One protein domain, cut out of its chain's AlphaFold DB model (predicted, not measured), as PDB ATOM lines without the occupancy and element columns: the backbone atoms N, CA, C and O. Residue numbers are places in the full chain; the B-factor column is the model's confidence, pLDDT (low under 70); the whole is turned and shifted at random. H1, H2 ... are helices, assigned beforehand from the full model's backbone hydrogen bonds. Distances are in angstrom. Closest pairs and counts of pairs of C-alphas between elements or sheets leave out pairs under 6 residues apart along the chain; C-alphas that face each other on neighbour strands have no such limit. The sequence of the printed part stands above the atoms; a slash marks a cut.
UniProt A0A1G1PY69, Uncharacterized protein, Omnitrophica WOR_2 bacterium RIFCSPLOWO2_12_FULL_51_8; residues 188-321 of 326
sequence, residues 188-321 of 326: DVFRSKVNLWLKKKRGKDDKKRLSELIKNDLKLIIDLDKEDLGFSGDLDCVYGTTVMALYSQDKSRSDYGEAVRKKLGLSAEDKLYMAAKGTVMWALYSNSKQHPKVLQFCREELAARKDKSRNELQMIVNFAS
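Overview. This is residues 188 to 321 of the 326 residues of an uncharacterized protein of Omnitrophica WOR_2 bacterium RIFCSPLOWO2_12_FULL_51_8 (UniProt A0A1G1PY69). One long helix, H5, runs like a beam between two unequal lobes: the larger is a loose cluster of H1, H2 and H4 together with H3, which crosses H5 almost at a right angle, and the smaller is a helical hairpin of H6 and H7 at the far end of H5. In the larger lobe the centres of H1, H2 and H4 make a triangle, of which H1 alone touches H5, and only just, while a long loop, residues 219 to 234, leads from H2 to H3. The printed part has 134 residues with seven named helices, H1 to H7 in order along the chain, and no named strand; its class is all helix. It is compact, with a radius of gyration of the C-alphas of 16.0 A, and spans 49 by 36 by 23 A.

Along the chain. H1 is residues 189 to 199, 15.3 A long, beginning at C-alpha 189 at (140.237, 163.330, 161.154). H2 is residues 204 to 218, 20.6 A, and H3 is residues 235 to 249, 21.3 A. H4 is short, residues 258 to 264, 9.8 A. H5, residues 268 to 290, measures 32.6 A and ends at C-alpha 290 at (146.032, 146.340, 185.485). H6 is residues 292 to 304, 18.5 A, and H7 is residues 309 to 320, 16.4 A, ending at C-alpha 320 at (152.360, 149.068, 179.861).

Arrangement. H5 is the hub, touching H1, H3, H6 and H7. It touches H3 about perpendicular, at 79 degrees; the closest C-alphas, of Gly 240 and Gly 278, are 4.0 A apart. With residues 270 to 274 alone it only just touches H1, with 3 pairs of C-alphas within 8 A, the closest those of Val 189 and Asp 270 at 7.1 A. H2 and H4 touch, closest at the C-alphas of Leu 213 and Val 260, 6.3 A, at a steep tilt of 39 degrees, opposite ways. With residues 281 to 289 alone H5 touches H7, closest at the C-alphas of Lys 289 and Ala 320, 5.1 A. H5 and H6 touch only at the corner, closest at the C-alphas of Ser 288 and Leu 295, 4.4 A. H6 and H7 form a helical hairpin, opposite ways at a tilt of 35.1 degrees, only just steep; the C-alphas of Leu 302 and Arg 310 are closest, 5.5 A apart. H2 is apart from H5, H6 and H7. Every O i to N i+4 pair is within hydrogen-bond range in H1, H2, H4, H5, H6 and H7, and 10 of 11 are in H3.

Size, cuts and confidence. The two C-alphas farthest apart, of Gly 203 and Lys 293, are 50.2 A apart. The printed part has no cut. The link from H2 to H3 is long, with 16 residues. Mean pLDDT of the printed part is 87.8; residue 230 and residues 247 to 255, of which 247 to 249 belong to H3, are under 70.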
ATOM      1  N   ASP A 188     142.261 159.444 160.702       95.12
ATOM      2  CA  ASP A 188     142.851 160.549 161.476       95.12
ATOM      3  C   ASP A 188     142.223 161.860 160.975       95.12
ATOM      4  O   ASP A 188     142.684 162.499 160.011       95.12
ATOM      5  N   VAL A 189     141.077 162.200 161.564       95.44
ATOM      6  CA  VAL A 189     140.237 163.330 161.154       95.44
ATOM      7  C   VAL A 189     140.943 164.646 161.452       95.44
ATOM      8  O   VAL A 189     140.953 165.549 160.607       95.44
ATOM      9  N   PHE A 190     141.582 164.759 162.615       94.31
ATOM     10  CA  PHE A 190     142.307 165.947 163.035       94.31
ATOM     11  C   PHE A 190     143.437 166.267 162.061       94.31
ATOM     12  O   PHE A 190     143.494 167.379 161.524       94.31
ATOM     13  N   ARG A 191     144.291 165.285 161.744       93.44
ATOM     14  CA  ARG A 191     145.363 165.439 160.750       93.44
ATOM     15  C   ARG A 191     144.814 165.834 159.391       93.44
ATOM     16  O   ARG A 191     145.331 166.757 158.759       93.44
ATOM     17  N   SER A 192     143.744 165.178 158.951       94.31
ATOM     18  CA  SER A 192     143.093 165.484 157.677       94.31
ATOM     19  C   SER A 192     142.614 166.938 157.622       94.31
ATOM     20  O   SER A 192     142.832 167.627 156.623       94.31
ATOM     21  N   LYS A 193     142.033 167.450 158.710       94.81
ATOM     22  CA  LYS A 193     141.527 168.828 158.806       94.81
ATOM     23  C   LYS A 193     142.653 169.854 158.875       94.81
ATOM     24  O   LYS A 193     142.556 170.884 158.209       94.81
ATOM     25  N   VAL A 194     143.744 169.560 159.585       92.38
ATOM     26  CA  VAL A 194     144.958 170.393 159.573       92.38
ATOM     27  C   VAL A 194     145.546 170.466 158.161       92.38
ATOM     28  O   VAL A 194     145.790 171.559 157.652       92.38
ATOM     29  N   ASN A 195     145.677 169.331 157.472       91.19
ATOM     30  CA  ASN A 195     146.199 169.280 156.104       91.19
ATOM     31  C   ASN A 195     145.303 170.036 155.109       91.19
ATOM     32  O   ASN A 195     145.793 170.799 154.274       91.19
ATOM     33  N   LEU A 196     143.980 169.879 155.201       92.31
ATOM     34  CA  LEU A 196     143.027 170.651 154.393       92.31
ATOM     35  C   LEU A 196     143.111 172.152 154.686       92.31
ATOM     36  O   LEU A 196     142.986 172.973 153.774       92.31
ATOM     37  N   TRP A 197     143.322 172.519 155.947       92.62
ATOM     38  CA  TRP A 197     143.486 173.907 156.351       92.62
ATOM     39  C   TRP A 197     144.778 174.521 155.787       92.62
ATOM     40  O   TRP A 197     144.732 175.659 155.309       92.62
ATOM     41  N   LEU A 198     145.881 173.760 155.764       89.44
ATOM     42  CA  LEU A 198     147.175 174.161 155.194       89.44
ATOM     43  C   LEU A 198     147.124 174.365 153.674       89.44
ATOM     44  O   LEU A 198     147.697 175.332 153.172       89.44
ATOM     45  N   LYS A 199     146.376 173.526 152.941       88.38
ATOM     46  CA  LYS A 199     146.205 173.643 151.477       88.38
ATOM     47  C   LYS A 199     145.612 174.988 151.034       88.38
ATOM     48  O   LYS A 199     145.836 175.431 149.908       88.38
ATOM     49  N   LYS A 200     144.860 175.671 151.903       86.88
ATOM     50  CA  LYS A 200     144.241 176.976 151.621       86.88
ATOM     51  C   LYS A 200     145.255 178.115 151.803       86.88
ATOM     52  O   LYS A 200     145.105 178.856 152.764       86.88
ATOM     53  N   LYS A 201     146.275 178.234 150.932       77.88
ATOM     54  CA  LYS A 201     147.322 179.300 150.898       77.88
ATOM     55  C   LYS A 201     147.316 180.227 152.133       77.88
ATOM     56  O   LYS A 201     146.726 181.308 152.109       77.88
ATOM     57  N   ARG A 202     147.936 179.776 153.230       85.44
ATOM     58  CA  ARG A 202     147.966 180.486 154.522       85.44
ATOM     59  C   ARG A 202     149.255 181.284 154.684       85.44
ATOM     60  O   ARG A 202     150.333 180.778 154.384       85.44
ATOM     61  N   GLY A 203     149.142 182.511 155.190       89.00
ATOM     62  CA  GLY A 203     150.303 183.309 155.585       89.00
ATOM     63  C   GLY A 203     150.992 182.736 156.828       89.00
ATOM     64  O   GLY A 203     150.361 182.049 157.634       89.00
ATOM     65  N   LYS A 204     152.279 183.058 156.998       88.56
ATOM     66  CA  LYS A 204     153.116 182.594 158.119       88.56
ATOM     67  C   LYS A 204     152.503 182.901 159.493       88.56
ATOM     68  O   LYS A 204     152.492 182.046 160.372       88.56
ATOM     69  N   ASP A 205     151.907 184.080 159.654       89.88
ATOM     70  CA  ASP A 205     151.270 184.474 160.916       89.88
ATOM     71  C   ASP A 205     150.053 183.611 161.266       89.88
ATOM     72  O   ASP A 205     149.827 183.305 162.435       89.88
ATOM     73  N   ASP A 206     149.268 183.185 160.269       90.69
ATOM     74  CA  ASP A 206     148.094 182.339 160.504       90.69
ATOM     75  C   ASP A 206     148.517 180.916 160.892       90.69
ATOM     76  O   ASP A 206     147.946 180.328 161.813       90.69
ATOM     77  N   LYS A 207     149.572 180.394 160.246       91.12
ATOM     78  CA  LYS A 207     150.208 179.118 160.609       91.12
ATOM     79  C   LYS A 207     150.738 179.159 162.043       91.12
ATOM     80  O   LYS A 207     150.379 178.300 162.843       91.12
ATOM     81  N   LYS A 208     151.504 180.197 162.395       90.56
ATOM     82  CA  LYS A 208     152.047 180.388 163.748       90.56
ATOM     83  C   LYS A 208     150.946 180.439 164.810       90.56
ATOM     84  O   LYS A 208     151.040 179.732 165.809       90.56
ATOM     85  N   ARG A 209     149.877 181.211 164.575       90.75
ATOM     86  CA  ARG A 209     148.732 181.298 165.499       90.75
ATOM     87  C   ARG A 209     148.062 179.944 165.713       90.75
ATOM     88  O   ARG A 209     147.729 179.611 166.845       90.75
ATOM     89  N   LEU A 210     147.861 179.157 164.655       91.38
ATOM     90  CA  LEU A 210     147.280 177.822 164.799       91.38
ATOM     91  C   LEU A 210     148.222 176.866 165.549       91.38
ATOM     92  O   LEU A 210     147.751 176.147 166.427       91.38
ATOM     93  N   SER A 211     149.529 176.881 165.267       90.62
ATOM     94  CA  SER A 211     150.508 176.087 166.023       90.62
ATOM     95  C   SER A 211     150.504 176.443 167.510       90.62
ATOM     96  O   SER A 211     150.532 175.553 168.357       90.62
ATOM     97  N   GLU A 212     150.436 177.735 167.845       90.19
ATOM     98  CA  GLU A 212     150.343 178.209 169.230       90.19
ATOM     99  C   GLU A 212     149.038 177.764 169.898       90.19
ATOM    100  O   GLU A 212     149.078 177.292 171.032       90.19
ATOM    101  N   LEU A 213     147.902 177.843 169.197       89.62
ATOM    102  CA  LEU A 213     146.620 177.338 169.700       89.62
ATOM    103  C   LEU A 213     146.680 175.835 169.978       89.62
ATOM    104  O   LEU A 213     146.328 175.403 171.070       89.62
ATOM    105  N   ILE A 214     147.175 175.036 169.031       89.44
ATOM    106  CA  ILE A 214     147.283 173.580 169.195       89.44
ATOM    107  C   ILE A 214     148.242 173.229 170.340       89.44
ATOM    108  O   ILE A 214     147.927 172.382 171.176       89.44
ATOM    109  N   LYS A 215     149.370 173.933 170.461       88.19
ATOM    110  CA  LYS A 215     150.301 173.752 171.579       88.19
ATOM    111  C   LYS A 215     149.683 174.127 172.924       88.19
ATOM    112  O   LYS A 215     149.897 173.426 173.910       88.19
ATOM    113  N   ASN A 216     148.940 175.224 172.999       85.00
ATOM    114  CA  ASN A 216     148.396 175.711 174.263       85.00
ATOM    115  C   ASN A 216     147.188 174.890 174.722       85.00
ATOM    116  O   ASN A 216     147.151 174.498 175.894       85.00
ATOM    117  N   ASP A 217     146.272 174.586 173.803       82.31
ATOM    118  CA  ASP A 217     145.006 173.910 174.091       82.31
ATOM    119  C   ASP A 217     145.165 172.391 174.161       82.31
ATOM    120  O   ASP A 217     144.531 171.752 174.995       82.31
ATOM    121  N   LEU A 218     146.013 171.813 173.304       79.69
ATOM    122  CA  LEU A 218     146.144 170.359 173.137       79.69
ATOM    123  C   LEU A 218     147.523 169.826 173.530       79.69
ATOM    124  O   LEU A 218     147.778 168.637 173.387       79.69
ATOM    125  N   LYS A 219     148.439 170.689 173.992       82.12
ATOM    126  CA  LYS A 219     149.817 170.316 174.377       82.12
ATOM    127  C   LYS A 219     150.596 169.589 173.273       82.12
ATOM    128  O   LYS A 219     151.595 168.928 173.540       82.12
ATOM    129  N   LEU A 220     150.171 169.779 172.026       81.94
ATOM    130  CA  LEU A 220     150.756 169.192 170.830       81.94
ATOM    131  C   LEU A 220     151.739 170.175 170.194       81.94
ATOM    132  O   LEU A 220     151.381 171.304 169.860       81.94
ATOM    133  N   ILE A 221     152.989 169.751 170.018       82.69
ATOM    134  CA  ILE A 221     154.006 170.560 169.344       82.69
ATOM    135  C   ILE A 221     153.998 170.188 167.863       82.69
ATOM    136  O   ILE A 221     154.424 169.097 167.500       82.69
ATOM    137  N   ILE A 222     153.523 171.109 167.026       84.38
ATOM    138  CA  ILE A 222     153.490 170.964 165.567       84.38
ATOM    139  C   ILE A 222     154.216 172.135 164.896       84.38
ATOM    140  O   ILE A 222     154.128 173.278 165.357       84.38
ATOM    141  N   ASP A 223     154.913 171.865 163.793       81.62
ATOM    142  CA  ASP A 223     155.614 172.861 162.979       81.62
ATOM    143  C   ASP A 223     154.909 173.006 161.619       81.62
ATOM    144  O   ASP A 223     155.293 172.436 160.595       81.62
ATOM    145  N   LEU A 224     153.834 173.799 161.614       85.50
ATOM    146  CA  LEU A 224     153.033 174.082 160.417       85.50
ATOM    147  C   LEU A 224     153.788 174.881 159.340       85.50
ATOM    148  O   LEU A 224     153.350 174.912 158.183       85.50
ATOM    149  N   ASP A 225     154.904 175.528 159.690       79.25
ATOM    150  CA  ASP A 225     155.759 176.212 158.718       79.25
ATOM    151  C   ASP A 225     156.521 175.194 157.865       79.25
ATOM    152  O   ASP A 225     156.629 175.386 156.653       79.25
ATOM    153  N   LYS A 226     156.963 174.086 158.471       79.31
ATOM    154  CA  LYS A 226     157.599 172.955 157.774       79.31
ATOM    155  C   LYS A 226     156.620 171.908 157.249       79.31
ATOM    156  O   LYS A 226     157.057 170.928 156.657       79.31
ATOM    157  N   GLU A 227     155.322 172.106 157.484       76.94
ATOM    158  CA  GLU A 227     154.278 171.101 157.229       76.94
ATOM    159  C   GLU A 227     154.558 169.773 157.952       76.94
ATOM    160  O   GLU A 227     154.094 168.707 157.551       76.94
ATOM    161  N   ASP A 228     155.298 169.859 159.058       76.75
ATOM    162  CA  ASP A 228     155.654 168.738 159.905       76.75
ATOM    163  C   ASP A 228     154.755 168.751 161.140       76.75
ATOM    164  O   ASP A 228     154.782 169.657 161.977       76.75
ATOM    165  N   LEU A 229     153.926 167.720 161.256       78.00
ATOM    166  CA  LEU A 229     153.027 167.562 162.392       78.00
ATOM    167  C   LEU A 229     153.720 166.921 163.601       78.00
ATOM    168  O   LEU A 229     153.059 166.714 164.612       78.00
ATOM    169  N   GLY A 230     155.019 166.606 163.518       69.94
ATOM    170  CA  GLY A 230     155.886 166.270 164.655       69.94
ATOM    171  C   GLY A 230     155.530 164.985 165.409       69.94
ATOM    172  O   GLY A 230     156.212 164.615 166.363       69.94
ATOM    173  N   PHE A 231     154.466 164.296 164.998       77.88
ATOM    174  CA  PHE A 231     153.938 163.098 165.628       77.88
ATOM    175  C   PHE A 231     153.502 162.110 164.548       77.88
ATOM    176  O   PHE A 231     152.688 162.444 163.681       77.88
ATOM    177  N   SER A 232     154.061 160.902 164.590       79.44
ATOM    178  CA  SER A 232     153.776 159.827 163.631       79.44
ATOM    179  C   SER A 232     152.577 158.956 164.021       79.44
ATOM    180  O   SER A 232     152.155 158.133 163.215       79.44
ATOM    181  N   GLY A 233     152.059 159.102 165.243       84.50
ATOM    182  CA  GLY A 233     150.825 158.442 165.669       84.50
ATOM    183  C   GLY A 233     149.573 159.220 165.259       84.50
ATOM    184  O   GLY A 233     149.639 160.284 164.635       84.50
ATOM    185  N   ASP A 234     148.426 158.691 165.650       91.75
ATOM    186  CA  ASP A 234     147.114 159.243 165.354       91.75
ATOM    187  C   ASP A 234     146.810 160.497 166.196       91.75
ATOM    188  O   ASP A 234     146.818 160.460 167.433       91.75
ATOM    189  N   LEU A 235     146.561 161.633 165.532       91.94
ATOM    190  CA  LEU A 235     146.307 162.897 166.228       91.94
ATOM    191  C   LEU A 235     144.927 162.950 166.886       91.94
ATOM    192  O   LEU A 235     144.773 163.689 167.858       91.94
ATOM    193  N   ASP A 236     143.957 162.151 166.436       93.25
ATOM    194  CA  ASP A 236     142.650 162.062 167.090       93.25
ATOM    195  C   ASP A 236     142.782 161.442 168.476       93.25
ATOM    196  O   ASP A 236     142.168 161.910 169.434       93.25
ATOM    197  N   CYS A 237     143.625 160.413 168.598       91.69
ATOM    198  CA  CYS A 237     143.912 159.779 169.877       91.69
ATOM    199  C   CYS A 237     144.540 160.777 170.860       91.69
ATOM    200  O   CYS A 237     144.122 160.855 172.018       91.69
ATOM    201  N   VAL A 238     145.504 161.588 170.406       87.62
ATOM    202  CA  VAL A 238     146.133 162.604 171.265       87.62
ATOM    203  C   VAL A 238     145.159 163.727 171.612       87.62
ATOM    204  O   VAL A 238     145.082 164.131 172.772       87.62
ATOM    205  N   TYR A 239     144.379 164.202 170.640       88.56
ATOM    206  CA  TYR A 239     143.323 165.182 170.876       88.56
ATOM    207  C   TYR A 239     142.341 164.675 171.939       88.56
ATOM    208  O   TYR A 239     142.147 165.331 172.964       88.56
ATOM    209  N   GLY A 240     141.762 163.490 171.729       87.81
ATOM    210  CA  GLY A 240     140.750 162.911 172.606       87.81
ATOM    211  C   GLY A 240     141.274 162.677 174.022       87.81
ATOM    212  O   GLY A 240     140.660 163.137 174.984       87.81
ATOM    213  N   THR A 241     142.445 162.045 174.161       84.94
ATOM    214  CA  THR A 241     143.067 161.815 175.479       84.94
ATOM    215  C   THR A 241     143.388 163.117 176.208       84.94
ATOM    216  O   THR A 241     143.171 163.212 177.416       84.94
ATOM    217  N   THR A 242     143.857 164.141 175.492       83.38
ATOM    218  CA  THR A 242     144.211 165.430 176.095       83.38
ATOM    219  C   THR A 242     142.978 166.183 176.568       83.38
ATOM    220  O   THR A 242     142.944 166.649 177.705       83.38
ATOM    221  N   VAL A 243     141.939 166.268 175.734       78.62
ATOM    222  CA  VAL A 243     140.677 166.923 176.105       78.62
ATOM    223  C   VAL A 243     140.053 166.237 177.321       78.62
ATOM    224  O   VAL A 243     139.634 166.925 178.249       78.62
ATOM    225  N   MET A 244     140.063 164.901 177.377       76.75
ATOM    226  CA  MET A 244     139.592 164.158 178.552       76.75
ATOM    227  C   MET A 244     140.428 164.443 179.804       76.75
ATOM    228  O   MET A 244     139.870 164.722 180.868       76.75
ATOM    229  N   ALA A 245     141.759 164.405 179.691       77.94
ATOM    230  CA  ALA A 245     142.649 164.667 180.818       77.94
ATOM    231  C   ALA A 245     142.440 166.082 181.379       77.94
ATOM    232  O   ALA A 245     142.346 166.259 182.591       77.94
ATOM    233  N   LEU A 246     142.289 167.080 180.508       72.38
ATOM    234  CA  LEU A 246     142.060 168.467 180.905       72.38
ATOM    235  C   LEU A 246     140.667 168.679 181.515       72.38
ATOM    236  O   LEU A 246     140.553 169.352 182.538       72.38
ATOM    237  N   TYR A 247     139.629 168.048 180.959       68.75
ATOM    238  CA  TYR A 247     138.272 168.106 181.515       68.75
ATOM    239  C   TYR A 247     138.200 167.524 182.935       68.75
ATOM    240  O   TYR A 247     137.478 168.039 183.786       68.75
ATOM    241  N   SER A 248     138.982 166.475 183.216       66.25
ATOM    242  CA  SER A 248     139.031 165.863 184.550       66.25
ATOM    243  C   SER A 248     139.660 166.768 185.619       66.25
ATOM    244  O   SER A 248     139.353 166.621 186.800       66.25
ATOM    245  N   GLN A 249     140.515 167.713 185.211       67.38
ATOM    246  CA  GLN A 249     141.235 168.621 186.109       67.38
ATOM    247  C   GLN A 249     140.485 169.931 186.364       67.38
ATOM    248  O   GLN A 249     140.619 170.502 187.445       67.38
ATOM    249  N   ASP A 250     139.701 170.411 185.397       66.38
ATOM    250  CA  ASP A 250     138.976 171.676 185.506       66.38
ATOM    251  C   ASP A 250     137.641 171.618 184.747       66.38
ATOM    252  O   ASP A 250     137.556 171.917 183.551       66.38
ATOM    253  N   LYS A 251     136.567 171.266 185.469       57.66
ATOM    254  CA  LYS A 251     135.198 171.188 184.926       57.66
ATOM    255  C   LYS A 251     134.673 172.530 184.396       57.66
ATOM    256  O   LYS A 251     133.689 172.532 183.663       57.66
ATOM    257  N   SER A 252     135.302 173.658 184.751       55.06
ATOM    258  CA  SER A 252     134.896 174.993 184.289       55.06
ATOM    259  C   SER A 252     135.403 175.332 182.882       55.06
ATOM    260  O   SER A 252     134.949 176.303 182.282       55.06
ATOM    261  N   ARG A 253     136.308 174.517 182.316       57.00
ATOM    262  CA  ARG A 253     136.907 174.729 180.990       57.00
ATOM    263  C   ARG A 253     136.328 173.788 179.934       57.00
ATOM    264  O   ARG A 253     137.055 173.051 179.269       57.00
ATOM    265  N   SER A 254     135.014 173.859 179.723       56.03
ATOM    266  CA  SER A 254     134.314 173.169 178.619       56.03
ATOM    267  C   SER A 254     134.863 173.494 177.222       56.03
ATOM    268  O   SER A 254     134.573 172.783 176.258       56.03
ATOM    269  N   ASP A 255     135.668 174.552 177.123       68.12
ATOM    270  CA  ASP A 255     136.082 175.178 175.872       68.12
ATOM    271  C   ASP A 255     137.473 174.720 175.400       68.12
ATOM    272  O   ASP A 255     138.000 175.247 174.417       68.12
ATOM    273  N   TYR A 256     138.092 173.739 176.070       71.81
ATOM    274  CA  TYR A 256     139.371 173.185 175.623       71.81
ATOM    275  C   TYR A 256     139.283 172.658 174.189       71.81
ATOM    276  O   TYR A 256     138.442 171.827 173.847       71.81
ATOM    277  N   GLY A 257     140.173 173.169 173.336       80.00
ATOM    278  CA  GLY A 257     140.200 172.834 171.920       80.00
ATOM    279  C   GLY A 257     139.069 173.464 171.101       80.00
ATOM    280  O   GLY A 257     139.007 173.202 169.902       80.00
ATOM    281  N   GLU A 258     138.204 174.307 171.680       85.62
ATOM    282  CA  GLU A 258     137.113 174.977 170.957       85.62
ATOM    283  C   GLU A 258     137.656 175.986 169.939       85.62
ATOM    284  O   GLU A 258     137.168 176.060 168.810       85.62
ATOM    285  N   ALA A 259     138.711 176.725 170.297       88.12
ATOM    286  CA  ALA A 259     139.385 177.639 169.379       88.12
ATOM    287  C   ALA A 259     140.014 176.880 168.200       88.12
ATOM    288  O   ALA A 259     139.813 177.254 167.041       88.12
ATOM    289  N   VAL A 260     140.708 175.771 168.486       90.50
ATOM    290  CA  VAL A 260     141.271 174.870 167.468       90.50
ATOM    291  C   VAL A 260     140.164 174.312 166.570       90.50
ATOM    292  O   VAL A 260     140.260 174.390 165.345       90.50
ATOM    293  N   ARG A 261     139.070 173.824 167.159       91.06
ATOM    294  CA  ARG A 261     137.910 173.278 166.447       91.06
ATOM    295  C   ARG A 261     137.273 174.294 165.510       91.06
ATOM    296  O   ARG A 261     137.082 173.988 164.333       91.06
ATOM    297  N   LYS A 262     136.984 175.503 166.000       91.81
ATOM    298  CA  LYS A 262     136.442 176.597 165.180       91.81
ATOM    299  C   LYS A 262     137.384 176.937 164.027       91.81
ATOM    300  O   LYS A 262     136.933 177.106 162.898       91.81
ATOM    301  N   LYS A 263     138.693 176.994 164.290       92.12
ATOM    302  CA  LYS A 263     139.707 177.339 163.283       92.12
ATOM    303  C   LYS A 263     139.849 176.269 162.192       92.12
ATOM    304  O   LYS A 263     140.040 176.621 161.027       92.12
ATOM    305  N   LEU A 264     139.742 174.992 162.558       93.62
ATOM    306  CA  LEU A 264     139.859 173.846 161.649       93.62
ATOM    307  C   LEU A 264     138.531 173.423 161.000       93.62
ATOM    308  O   LEU A 264     138.545 172.633 160.057       93.62
ATOM    309  N   GLY A 265     137.392 173.941 161.468       94.44
ATOM    310  CA  GLY A 265     136.071 173.512 161.003       94.44
ATOM    311  C   GLY A 265     135.753 172.067 161.405       94.44
ATOM    312  O   GLY A 265     135.271 171.285 160.581       94.44
ATOM    313  N   LEU A 266     136.079 171.697 162.647       93.81
ATOM    314  CA  LEU A 266     135.715 170.399 163.222       93.81
ATOM    315  C   LEU A 266     134.250 170.443 163.709       93.81
ATOM    316  O   LEU A 266     133.834 171.365 164.423       93.81
ATOM    317  N   SER A 267     133.446 169.469 163.289       93.31
ATOM    318  CA  SER A 267     132.037 169.355 163.686       93.31
ATOM    319  C   SER A 267     131.899 168.827 165.124       93.31
ATOM    320  O   SER A 267     132.883 168.481 165.782       93.31
ATOM    321  N   ALA A 268     130.669 168.785 165.643       88.56
ATOM    322  CA  ALA A 268     130.393 168.098 166.906       88.56
ATOM    323  C   ALA A 268     130.616 166.577 166.781       88.56
ATOM    324  O   ALA A 268     131.130 165.958 167.707       88.56
ATOM    325  N   GLU A 269     130.299 166.001 165.620       90.44
ATOM    326  CA  GLU A 269     130.545 164.587 165.314       90.44
ATOM    327  C   GLU A 269     132.043 164.277 165.273       90.44
ATOM    328  O   GLU A 269     132.470 163.320 165.912       90.44
ATOM    329  N   ASP A 270     132.857 165.135 164.640       92.50
ATOM    330  CA  ASP A 270     134.321 165.005 164.641       92.50
ATOM    331  C   ASP A 270     134.848 164.971 166.090       92.50
ATOM    332  O   ASP A 270     135.702 164.158 166.437       92.50
ATOM    333  N   LYS A 271     134.309 165.824 166.976       88.00
ATOM    334  CA  LYS A 271     134.694 165.855 168.397       88.00
ATOM    335  C   LYS A 271     134.375 164.537 169.107       88.00
ATOM    336  O   LYS A 271     135.235 164.022 169.820       88.00
ATOM    337  N   LEU A 272     133.164 164.005 168.934       86.88
ATOM    338  CA  LEU A 272     132.756 162.737 169.550       86.88
ATOM    339  C   LEU A 272     133.576 161.559 169.009       86.88
ATOM    340  O   LEU A 272     134.006 160.707 169.783       86.88
ATOM    341  N   TYR A 273     133.858 161.556 167.708       91.12
ATOM    342  CA  TYR A 273     134.693 160.559 167.045       91.12
ATOM    343  C   TYR A 273     136.110 160.511 167.633       91.12
ATOM    344  O   TYR A 273     136.575 159.459 168.071       91.12
ATOM    345  N   MET A 274     136.778 161.666 167.726       91.44
ATOM    346  CA  MET A 274     138.118 161.755 168.315       91.44
ATOM    347  C   MET A 274     138.117 161.416 169.811       91.44
ATOM    348  O   MET A 274     139.040 160.767 170.302       91.44
ATOM    349  N   ALA A 275     137.072 161.817 170.545       88.06
ATOM    350  CA  ALA A 275     136.922 161.472 171.957       88.06
ATOM    351  C   ALA A 275     136.803 159.954 172.167       88.06
ATOM    352  O   ALA A 275     137.423 159.426 173.090       88.06
ATOM    353  N   ALA A 276     136.082 159.240 171.296       90.44
ATOM    354  CA  ALA A 276     136.002 157.782 171.342       90.44
ATOM    355  C   ALA A 276     137.379 157.130 171.121       90.44
ATOM    356  O   ALA A 276     137.798 156.310 171.940       90.44
ATOM    357  N   LYS A 277     138.134 157.553 170.095       92.88
ATOM    358  CA  LYS A 277     139.506 157.061 169.841       92.88
ATOM    359  C   LYS A 277     140.443 157.323 171.020       92.88
ATOM    360  O   LYS A 277     141.135 156.416 171.484       92.88
ATOM    361  N   GLY A 278     140.420 158.543 171.558       91.75
ATOM    362  CA  GLY A 278     141.198 158.902 172.740       91.75
ATOM    363  C   GLY A 278     140.829 158.070 173.973       91.75
ATOM    364  O   GLY A 278     141.715 157.563 174.659       91.75
ATOM    365  N   THR A 279     139.532 157.857 174.212       90.56
ATOM    366  CA  THR A 279     139.033 157.008 175.308       90.56
ATOM    367  C   THR A 279     139.567 155.588 175.180       90.56
ATOM    368  O   THR A 279     140.102 155.049 176.145       90.56
ATOM    369  N   VAL A 280     139.460 154.989 173.991       94.62
ATOM    370  CA  VAL A 280     139.972 153.642 173.711       94.62
ATOM    371  C   VAL A 280     141.466 153.562 173.986       94.62
ATOM    372  O   VAL A 280     141.899 152.661 174.702       94.62
ATOM    373  N   MET A 281     142.254 154.510 173.469       94.31
ATOM    374  CA  MET A 281     143.702 154.515 173.671       94.31
ATOM    375  C   MET A 281     144.057 154.588 175.162       94.31
ATOM    376  O   MET A 281     144.871 153.798 175.645       94.31
ATOM    377  N   TRP A 282     143.425 155.500 175.907       92.19
ATOM    378  CA  TRP A 282     143.647 155.637 177.346       92.19
ATOM    379  C   TRP A 282     143.193 154.400 178.129       92.19
ATOM    380  O   TRP A 282     143.909 153.934 179.017       92.19
ATOM    381  N   ALA A 283     142.036 153.835 177.790       93.81
ATOM    382  CA  ALA A 283     141.492 152.669 178.470       93.81
ATOM    383  C   ALA A 283     142.350 151.425 178.212       93.81
ATOM    384  O   ALA A 283     142.700 150.728 179.161       93.81
ATOM    385  N   LEU A 284     142.771 151.176 176.965       96.19
ATOM    386  CA  LEU A 284     143.693 150.086 176.629       96.19
ATOM    387  C   LEU A 284     145.026 150.251 177.360       96.19
ATOM    388  O   LEU A 284     145.538 149.282 177.915       96.19
ATOM    389  N   TYR A 285     145.561 151.472 177.426       93.38
ATOM    390  CA  TYR A 285     146.756 151.781 178.210       93.38
ATOM    391  C   TYR A 285     146.577 151.451 179.697       93.38
ATOM    392  O   TYR A 285     147.384 150.721 180.279       93.38
ATOM    393  N   SER A 286     145.521 151.979 180.319       92.56
ATOM    394  CA  SER A 286     145.258 151.824 181.752       92.56
ATOM    395  C   SER A 286     145.011 150.359 182.108       92.56
ATOM    396  O   SER A 286     145.631 149.814 183.026       92.56
ATOM    397  N   ASN A 287     144.173 149.683 181.322       96.38
ATOM    398  CA  ASN A 287     143.816 148.292 181.549       96.38
ATOM    399  C   ASN A 287     144.951 147.332 181.195       96.38
ATOM    400  O   ASN A 287     145.066 146.304 181.846       96.38
ATOM    401  N   SER A 288     145.853 147.659 180.265       96.75
ATOM    402  CA  SER A 288     147.042 146.826 180.010       96.75
ATOM    403  C   SER A 288     147.975 146.742 181.222       96.75
ATOM    404  O   SER A 288     148.614 145.714 181.432       96.75
ATOM    405  N   LYS A 289     148.038 147.790 182.055       93.75
ATOM    406  CA  LYS A 289     148.812 147.760 183.309       93.75
ATOM    407  C   LYS A 289     148.142 146.913 184.382       93.75
ATOM    408  O   LYS A 289     148.814 146.245 185.161       93.75
ATOM    409  N   GLN A 290     146.817 146.978 184.437       93.50
ATOM    410  CA  GLN A 290     146.032 146.340 185.485       93.50
ATOM    411  C   GLN A 290     145.707 144.885 185.152       93.50
ATOM    412  O   GLN A 290     145.610 144.072 186.066       93.50
ATOM    413  N   HIS A 291     145.583 144.533 183.869       95.62
ATOM    414  CA  HIS A 291     145.101 143.252 183.357       95.62
ATOM    415  C   HIS A 291     146.109 142.582 182.407       95.62
ATOM    416  O   HIS A 291     146.148 142.924 181.225       95.62
ATOM    417  N   PRO A 292     146.849 141.545 182.861       95.75
ATOM    418  CA  PRO A 292     147.831 140.849 182.027       95.75
ATOM    419  C   PRO A 292     147.270 140.313 180.704       95.75
ATOM    420  O   PRO A 292     147.957 140.383 179.689       95.75
ATOM    421  N   LYS A 293     146.010 139.844 180.687       97.69
ATOM    422  CA  LYS A 293     145.339 139.404 179.453       97.69
ATOM    423  C   LYS A 293     145.147 140.535 178.437       97.69
ATOM    424  O   LYS A 293     145.332 140.299 177.254       97.69
ATOM    425  N   VAL A 294     144.829 141.756 178.878       98.00
ATOM    426  CA  VAL A 294     144.690 142.905 177.961       98.00
ATOM    427  C   VAL A 294     146.035 143.201 177.307       98.00
ATOM    428  O   VAL A 294     146.109 143.276 176.086       98.00
ATOM    429  N   LEU A 295     147.115 143.265 178.095       97.56
ATOM    430  CA  LEU A 295     148.462 143.466 177.554       97.56
ATOM    431  C   LEU A 295     148.874 142.340 176.596       97.56
ATOM    432  O   LEU A 295     149.486 142.608 175.562       97.56
ATOM    433  N   GLN A 296     148.549 141.088 176.929       97.88
ATOM    434  CA  GLN A 296     148.778 139.949 176.044       97.88
ATOM    435  C   GLN A 296     148.060 140.144 174.703       97.88
ATOM    436  O   GLN A 296     148.709 140.083 173.661       97.88
ATOM    437  N   PHE A 297     146.761 140.448 174.717       98.44
ATOM    438  CA  PHE A 297     145.985 140.653 173.494       98.44
ATOM    439  C   PHE A 297     146.486 141.854 172.684       98.44
ATOM    440  O   PHE A 297     146.627 141.745 171.470       98.44
ATOM    441  N   CYS A 298     146.870 142.961 173.329       98.19
ATOM    442  CA  CYS A 298     147.499 144.089 172.637       98.19
ATOM    443  C   CYS A 298     148.822 143.701 171.955       98.19
ATOM    444  O   CYS A 298     149.111 144.206 170.874       98.19
ATOM    445  N   ARG A 299     149.629 142.807 172.547       97.94
ATOM    446  CA  ARG A 299     150.870 142.300 171.927       97.94
ATOM    447  C   ARG A 299     150.592 141.393 170.732       97.94
ATOM    448  O   ARG A 299     151.287 141.497 169.724       97.94
ATOM    449  N   GLU A 300     149.599 140.520 170.845       98.19
ATOM    450  CA  GLU A 300     149.164 139.649 169.749       98.19
ATOM    451  C   GLU A 300     148.656 140.481 168.562       98.19
ATOM    452  O   GLU A 300     149.115 140.293 167.435       98.19
ATOM    453  N   GLU A 301     147.799 141.472 168.823       98.00
ATOM    454  CA  GLU A 301     147.287 142.383 167.795       98.00
ATOM    455  C   GLU A 301     148.390 143.258 167.193       98.00
ATOM    456  O   GLU A 301     148.444 143.434 165.978       98.00
ATOM    457  N   LEU A 302     149.332 143.745 168.008       97.38
ATOM    458  CA  LEU A 302     150.503 144.476 167.521       97.38
ATOM    459  C   LEU A 302     151.333 143.633 166.543       97.38
ATOM    460  O   LEU A 302     151.844 144.158 165.554       97.38
ATOM    461  N   ALA A 303     151.484 142.333 166.805       97.38
ATOM    462  CA  ALA A 303     152.206 141.433 165.914       97.38
ATOM    463  C   ALA A 303     151.441 141.198 164.600       97.38
ATOM    464  O   ALA A 303     152.057 141.219 163.532       97.38
ATOM    465  N   ALA A 304     150.119 141.019 164.677       97.19
ATOM    466  CA  ALA A 304     149.270 140.647 163.547       97.19
ATOM    467  C   ALA A 304     148.911 141.817 162.611       97.19
ATOM    468  O   ALA A 304     148.871 141.643 161.389       97.19
ATOM    469  N   ARG A 305     148.650 143.009 163.159       95.38
ATOM    470  CA  ARG A 305     148.123 144.145 162.392       95.38
ATOM    471  C   ARG A 305     149.171 144.796 161.498       95.38
ATOM    472  O   ARG A 305     150.353 144.907 161.836       95.38
ATOM    473  N   LYS A 306     148.700 145.261 160.338       95.12
ATOM    474  CA  LYS A 306     149.487 145.971 159.314       95.12
ATOM    475  C   LYS A 306     148.941 147.363 158.994       95.12
ATOM    476  O   LYS A 306     149.508 148.054 158.154       95.12
ATOM    477  N   ASP A 307     147.830 147.740 159.616       93.56
ATOM    478  CA  ASP A 307     147.237 149.061 159.459       93.56
ATOM    479  C   ASP A 307     147.888 150.076 160.418       93.56
ATOM    480  O   ASP A 307     148.834 149.768 161.150       93.56
ATOM    481  N   LYS A 308     147.379 151.309 160.398       90.00
ATOM    482  CA  LYS A 308     147.895 152.415 161.213       90.00
ATOM    483  C   LYS A 308     147.794 152.179 162.721       90.00
ATOM    484  O   LYS A 308     148.714 152.610 163.409       90.00
ATOM    485  N   SER A 309     146.798 151.418 163.203       93.25
ATOM    486  CA  SER A 309     146.590 151.154 164.643       93.25
ATOM    487  C   SER A 309     147.788 150.469 165.308       93.25
ATOM    488  O   SER A 309     147.953 150.505 166.529       93.25
ATOM    489  N   ARG A 310     148.662 149.856 164.498       94.62
ATOM    490  CA  ARG A 310     149.924 149.264 164.936       94.62
ATOM    491  C   ARG A 310     150.797 150.268 165.702       94.62
ATOM    492  O   ARG A 310     151.446 149.869 166.669       94.62
ATOM    493  N   ASN A 311     150.814 151.545 165.314       92.44
ATOM    494  CA  ASN A 311     151.608 152.570 166.000       92.44
ATOM    495  C   ASN A 311     151.072 152.837 167.413       92.44
ATOM    496  O   ASN A 311     151.839 152.893 168.377       92.44
ATOM    497  N   GLU A 312     149.753 152.938 167.558       93.94
ATOM    498  CA  GLU A 312     149.070 153.163 168.830       93.94
ATOM    499  C   GLU A 312     149.232 151.960 169.756       93.94
ATOM    500  O   GLU A 312     149.571 152.121 170.931       93.94
ATOM    501  N   LEU A 313     149.097 150.747 169.217       95.12
ATOM    502  CA  LEU A 313     149.370 149.513 169.949       95.12
ATOM    503  C   LEU A 313     150.822 149.428 170.415       95.12
ATOM    504  O   LEU A 313     151.074 149.043 171.558       95.12
ATOM    505  N   GLN A 314     151.783 149.818 169.575       95.12
ATOM    506  CA  GLN A 314     153.194 149.837 169.955       95.12
ATOM    507  C   GLN A 314     153.428 150.783 171.135       95.12
ATOM    508  O   GLN A 314     154.142 150.420 172.073       95.12
ATOM    509  N   MET A 315     152.805 151.968 171.125       92.00
ATOM    510  CA  MET A 315     152.846 152.894 172.259       92.00
ATOM    511  C   MET A 315     152.249 152.245 173.515       92.00
ATOM    512  O   MET A 315     152.924 152.184 174.543       92.00
ATOM    513  N   ILE A 316     151.032 151.698 173.432       93.81
ATOM    514  CA  ILE A 316     150.351 151.036 174.558       93.81
ATOM    515  C   ILE A 316     151.230 149.931 175.165       93.81
ATOM    516  O   ILE A 316     151.471 149.930 176.374       93.81
ATOM    517  N   VAL A 317     151.767 149.031 174.337       95.31
ATOM    518  CA  VAL A 317     152.611 147.909 174.777       95.31
ATOM    519  C   VAL A 317     153.910 148.394 175.417       95.31
ATOM    520  O   VAL A 317     154.307 147.860 176.459       95.31
ATOM    521  N   ASN A 318     154.567 149.400 174.832       92.44
ATOM    522  CA  ASN A 318     155.823 149.943 175.351       92.44
ATOM    523  C   ASN A 318     155.645 150.579 176.728       92.44
ATOM    524  O   ASN A 318     156.490 150.395 177.597       92.44
ATOM    525  N   PHE A 319     154.547 151.303 176.943       86.94
ATOM    526  CA  PHE A 319     154.298 151.953 178.226       86.94
ATOM    527  C   PHE A 319     153.733 151.020 179.301       86.94
ATOM    528  O   PHE A 319     153.957 151.254 180.489       86.94
ATOM    529  N   ALA A 320     152.945 150.016 178.915       88.50
ATOM    530  CA  ALA A 320     152.360 149.068 179.861       88.50
ATOM    531  C   ALA A 320     153.354 147.983 180.296       88.50
ATOM    532  O   ALA A 320     153.191 147.396 181.365       88.50
ATOM    533  N   SER A 321     154.394 147.726 179.498       82.06
ATOM    534  CA  SER A 321     155.489 146.845 179.894       82.06
ATOM    535  C   SER A 321     156.378 147.587 180.900       82.06
ATOM    536  O   SER A 321     156.970 148.600 180.527       82.06
TER     537      SER A 321